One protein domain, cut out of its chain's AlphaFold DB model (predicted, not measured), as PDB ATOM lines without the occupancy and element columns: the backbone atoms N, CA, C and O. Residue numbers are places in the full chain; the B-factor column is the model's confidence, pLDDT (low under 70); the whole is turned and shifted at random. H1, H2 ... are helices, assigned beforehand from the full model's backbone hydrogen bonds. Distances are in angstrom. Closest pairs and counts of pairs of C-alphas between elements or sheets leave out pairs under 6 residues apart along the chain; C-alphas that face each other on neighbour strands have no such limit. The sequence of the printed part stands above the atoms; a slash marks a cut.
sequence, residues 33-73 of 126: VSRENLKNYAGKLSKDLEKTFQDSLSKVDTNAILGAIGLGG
ATOM      1  N   VAL A  33     154.122 278.789 308.767       56.72
ATOM      2  CA  VAL A  33     153.293 279.557 307.821       56.72
ATOM      3  C   VAL A  33     152.998 280.988 308.297       56.72
ATOM      4  O   VAL A  33     153.107 281.927 307.509       56.72
ATOM      5  N   SER A  34     152.684 281.205 309.575       58.53
ATOM      6  CA  SER A  34     152.406 282.541 310.123       58.53
ATOM      7  C   SER A  34     153.665 283.395 310.223       58.53
ATOM      8  O   SER A  34     153.585 284.598 310.029       58.53
ATOM      9  N   ARG A  35     154.852 282.811 310.438       64.56
ATOM     10  CA  ARG A  35     156.122 283.563 310.462       64.56
ATOM     11  C   ARG A  35     156.552 284.016 309.065       64.56
ATOM     12  O   ARG A  35     157.116 285.098 308.920       64.56
ATOM     13  N   GLU A  36     156.291 283.204 308.045       65.94
ATOM     14  CA  GLU A  36     156.596 283.538 306.651       65.94
ATOM     15  C   GLU A  36     155.586 284.539 306.069       65.94
ATOM     16  O   GLU A  36     155.981 285.524 305.439       65.94
ATOM     17  N   ASN A  37     154.294 284.375 306.372       64.44
ATOM     18  CA  ASN A  37     153.273 285.368 306.039       64.44
ATOM     19  C   ASN A  37     153.497 286.667 306.820       64.44
ATOM     20  O   ASN A  37     153.536 287.728 306.211       64.44
ATOM     21  N   LEU A  38     153.766 286.613 308.127       68.00
ATOM     22  CA  LEU A  38     154.085 287.803 308.917       68.00
ATOM     23  C   LEU A  38     155.349 288.496 308.414       68.00
ATOM     24  O   LEU A  38     155.365 289.710 308.392       68.00
ATOM     25  N   LYS A  39     156.379 287.788 307.937       70.62
ATOM     26  CA  LYS A  39     157.542 288.430 307.295       70.62
ATOM     27  C   LYS A  39     157.175 289.174 306.011       70.62
ATOM     28  O   LYS A  39     157.664 290.279 305.798       70.62
ATOM     29  N   ASN A  40     156.323 288.596 305.167       76.00
ATOM     30  CA  ASN A  40     155.887 289.239 303.925       76.00
ATOM     31  C   ASN A  40     154.933 290.418 304.187       76.00
ATOM     32  O   ASN A  40     155.094 291.487 303.595       76.00
ATOM     33  N   TYR A  41     153.977 290.250 305.105       69.69
ATOM     34  CA  TYR A  41     153.040 291.296 305.511       69.69
ATOM     35  C   TYR A  41     153.725 292.386 306.330       69.69
ATOM     36  O   TYR A  41     153.519 293.549 306.022       69.69
ATOM     37  N   ALA A  42     154.594 292.049 307.285       72.94
ATOM     38  CA  ALA A  42     155.408 293.021 308.009       72.94
ATOM     39  C   ALA A  42     156.404 293.706 307.076       72.94
ATOM     40  O   ALA A  42     156.572 294.902 307.185       72.94
ATOM     41  N   GLY A  43     157.012 293.030 306.099       78.06
ATOM     42  CA  GLY A  43     157.895 293.695 305.135       78.06
ATOM     43  C   GLY A  43     157.188 294.793 304.329       78.06
ATOM     44  O   GLY A  43     157.758 295.861 304.106       78.06
ATOM     45  N   LYS A  44     155.929 294.559 303.931       79.25
ATOM     46  CA  LYS A  44     155.101 295.559 303.235       79.25
ATOM     47  C   LYS A  44     154.527 296.608 304.191       79.25
ATOM     48  O   LYS A  44     154.704 297.795 303.940       79.25
ATOM     49  N   LEU A  45     153.928 296.186 305.307       78.00
ATOM     50  CA  LEU A  45     153.387 297.093 306.321       78.00
ATOM     51  C   LEU A  45     154.477 297.973 306.908       78.00
ATOM     52  O   LEU A  45     154.275 299.170 306.969       78.00
ATOM     53  N   SER A  46     155.619 297.418 307.315       80.88
ATOM     54  CA  SER A  46     156.733 298.184 307.869       80.88
ATOM     55  C   SER A  46     157.230 299.208 306.873       80.88
ATOM     56  O   SER A  46     157.531 300.301 307.299       80.88
ATOM     57  N   LYS A  47     157.274 298.933 305.565       85.25
ATOM     58  CA  LYS A  47     157.725 299.938 304.593       85.25
ATOM     59  C   LYS A  47     156.760 301.131 304.491       85.25
ATOM     60  O   LYS A  47     157.219 302.273 304.457       85.25
ATOM     61  N   ASP A  48     155.453 300.874 304.494       86.00
ATOM     62  CA  ASP A  48     154.419 301.919 304.441       86.00
ATOM     63  C   ASP A  48     154.240 302.645 305.786       86.00
ATOM     64  O   ASP A  48     154.091 303.871 305.819       86.00
ATOM     65  N   LEU A  49     154.317 301.911 306.901       82.00
ATOM     66  CA  LEU A  49     154.333 302.459 308.257       82.00
ATOM     67  C   LEU A  49     155.573 303.298 308.476       82.00
ATOM     68  O   LEU A  49     155.433 304.410 308.936       82.00
ATOM     69  N   GLU A  50     156.759 302.811 308.130       85.00
ATOM     70  CA  GLU A  50     158.023 303.531 308.283       85.00
ATOM     71  C   GLU A  50     157.986 304.842 307.501       85.00
ATOM     72  O   GLU A  50     158.327 305.883 308.045       85.00
ATOM     73  N   LYS A  51     157.484 304.830 306.260       87.19
ATOM     74  CA  LYS A  51     157.342 306.053 305.465       87.19
ATOM     75  C   LYS A  51     156.347 307.033 306.092       87.19
ATOM     76  O   LYS A  51     156.675 308.198 306.279       87.19
ATOM     77  N   THR A  52     155.161 306.561 306.468       85.81
ATOM     78  CA  THR A  52     154.109 307.408 307.059       85.81
ATOM     79  C   THR A  52     154.482 307.892 308.464       85.81
ATOM     80  O   THR A  52     154.170 309.019 308.850       85.81
ATOM     81  N   PHE A  53     155.171 307.053 309.233       84.38
ATOM     82  CA  PHE A  53     155.652 307.320 310.579       84.38
ATOM     83  C   PHE A  53     156.832 308.275 310.542       84.38
ATOM     84  O   PHE A  53     156.798 309.245 311.281       84.38
ATOM     85  N   GLN A  54     157.813 308.093 309.654       84.88
ATOM     86  CA  GLN A  54     158.886 309.068 309.450       84.88
ATOM     87  C   GLN A  54     158.350 310.396 308.926       84.88
ATOM     88  O   GLN A  54     158.787 311.431 309.414       84.88
ATOM     89  N   ASP A  55     157.386 310.409 308.002       88.75
ATOM     90  CA  ASP A  55     156.761 311.655 307.537       88.75
ATOM     91  C   ASP A  55     155.990 312.351 308.681       88.75
ATOM     92  O   ASP A  55     155.996 313.577 308.787       88.75
ATOM     93  N   SER A  56     155.372 311.585 309.586       81.50
ATOM     94  CA  SER A  56     154.673 312.120 310.767       81.50
ATOM     95  C   SER A  56     155.634 312.560 311.874       81.50
ATOM     96  O   SER A  56     155.418 313.597 312.489       81.50
ATOM     97  N   LEU A  57     156.718 311.820 312.096       79.81
ATOM     98  CA  LEU A  57     157.756 312.098 313.086       79.81
ATOM     99  C   LEU A  57     158.658 313.245 312.631       79.81
ATOM    100  O   LEU A  57     159.071 314.060 313.432       79.81
ATOM    101  N   SER A  58     158.896 313.401 311.333       82.31
ATOM    102  CA  SER A  58     159.601 314.574 310.798       82.31
ATOM    103  C   SER A  58     158.770 315.852 310.951       82.31
ATOM    104  O   SER A  58     159.319 316.950 310.980       82.31
ATOM    105  N   LYS A  59     157.442 315.717 311.060       83.00
ATOM    106  CA  LYS A  59     156.509 316.819 311.339       83.00
ATOM    107  C   LYS A  59     156.263 317.026 312.836       83.00
ATOM    108  O   LYS A  59     155.740 318.073 313.212       83.00
ATOM    109  N   VAL A  60     156.619 316.056 313.679       79.44
ATOM    110  CA  VAL A  60     156.464 316.102 315.135       79.44
ATOM    111  C   VAL A  60     157.843 316.109 315.770       79.44
ATOM    112  O   VAL A  60     158.528 315.101 315.792       79.44
ATOM    113  N   ASP A  61     158.224 317.247 316.336       80.88
ATOM    114  CA  ASP A  61     159.551 317.464 316.899       80.88
ATOM    115  C   ASP A  61     160.005 316.298 317.800       80.88
ATOM    116  O   ASP A  61     159.424 316.034 318.859       80.88
ATOM    117  N   THR A  62     161.056 315.583 317.388       75.38
ATOM    118  CA  THR A  62     161.610 314.444 318.135       75.38
ATOM    119  C   THR A  62     162.014 314.863 319.548       75.38
ATOM    120  O   THR A  62     161.938 314.064 320.477       75.38
ATOM    121  N   ASN A  63     162.387 316.136 319.735       75.06
ATOM    122  CA  ASN A  63     162.673 316.728 321.038       75.06
ATOM    123  C   ASN A  63     161.405 316.873 321.904       75.06
ATOM    124  O   ASN A  63     161.438 316.571 323.093       75.06
ATOM    125  N   ALA A  64     160.266 317.237 321.303       77.25
ATOM    126  CA  ALA A  64     158.977 317.289 321.994       77.25
ATOM    127  C   ALA A  64     158.502 315.892 322.407       77.25
ATOM    128  O   ALA A  64     157.980 315.725 323.507       77.25
ATOM    129  N   ILE A  65     158.738 314.881 321.565       74.06
ATOM    130  CA  ILE A  65     158.484 313.487 321.934       74.06
ATOM    131  C   ILE A  65     159.420 313.091 323.066       74.06
ATOM    132  O   ILE A  65     158.918 312.660 324.091       74.06
ATOM    133  N   LEU A  66     160.732 313.314 322.941       70.38
ATOM    134  CA  LEU A  66     161.729 312.979 323.965       70.38
ATOM    135  C   LEU A  66     161.439 313.646 325.324       70.38
ATOM    136  O   LEU A  66     161.591 313.014 326.372       70.38
ATOM    137  N   GLY A  67     160.964 314.893 325.301       71.94
ATOM    138  CA  GLY A  67     160.467 315.618 326.469       71.94
ATOM    139  C   GLY A  67     159.157 315.045 327.022       71.94
ATOM    140  O   GLY A  67     158.994 314.971 328.237       71.94
ATOM    141  N   ALA A  68     158.253 314.567 326.162       67.25
ATOM    142  CA  ALA A  68     157.013 313.900 326.566       67.25
ATOM    143  C   ALA A  68     157.236 312.485 327.140       67.25
ATOM    144  O   ALA A  68     156.462 312.061 327.995       67.25
ATOM    145  N   ILE A  69     158.299 311.776 326.730       63.94
ATOM    146  CA  ILE A  69     158.720 310.491 327.336       63.94
ATOM    147  C   ILE A  69     159.510 310.679 328.639       63.94
ATOM    148  O   ILE A  69     159.877 309.693 329.272       63.94
ATOM    149  N   GLY A  70     159.795 311.920 329.046       61.31
ATOM    150  CA  GLY A  70     160.474 312.211 330.311       61.31
ATOM    151  C   GLY A  70     161.941 311.767 330.371       61.31
ATOM    152  O   GLY A  70     162.502 311.683 331.459       61.31
ATOM    153  N   LEU A  71     162.583 311.491 329.228       61.72
ATOM    154  CA  LEU A  71     163.970 311.001 329.187       61.72
ATOM    155  C   LEU A  71     165.015 312.136 329.236       61.72
ATOM    156  O   LEU A  71     166.207 311.883 329.392       61.72
ATOM    157  N   GLY A  72     164.576 313.394 329.137       60.44
ATOM    158  CA  GLY A  72     165.425 314.583 329.214       60.44
ATOM    159  C   GLY A  72     164.969 315.558 330.299       60.44
ATOM    160  O   GLY A  72     164.366 316.574 329.977       60.44
ATOM    161  N   GLY A  73     165.247 315.283 331.577       49.91
ATOM    162  CA  GLY A  73     165.019 316.280 332.631       49.91
ATOM    163  C   GLY A  73     164.984 315.742 334.060       49.91
ATOM    164  O   GLY A  73     164.151 314.927 334.424       49.91
TER     165      GLY A  73
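Overview. This is residues 33 to 73 of the 126 residues of the protein "YtxH domain-containing protein" of Adhaeribacter radiodurans (UniProt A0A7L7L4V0). One long helix, H1, kinked along its course, makes most of the length, and a short helix, H2, turns off at its end as the short arm of an L, with a short tail after it. The printed part has 41 residues with two named helices, H1 then H2, and no named strand; the class is all helix. It is extended, with a radius of gyration of the C-alphas of 14.9 A and spans of 46 by 19 by 7 A.

Along the chain. H1, residues 33 to 59, runs 37.6 A from C-alpha 33 at (153.293, 279.557, 307.821) to C-alpha 59 at (156.509, 316.819, 311.339), with a kink of 34 degrees near residue 44. H2, residues 62 to 68, ends at C-alpha 68 at (157.013, 313.900, 326.566).

Arrangement. H1 and H2 meet only through their tight link of 2 residues. Residues 33 to 56 of H1 stand free, as do residues 66 to 71, of which 66 to 68 belong to H2. In H1 and H2 every O i to N i+4 pair is within hydrogen-bond range.

Size, cuts and confidence. The two C-alphas farthest apart, Val 33 and Gly 73, are 45.8 A apart. The printed part has no cut. Its mean pLDDT is 74.4; residues 33 to 38, 41 and 68 to 73 are under 70.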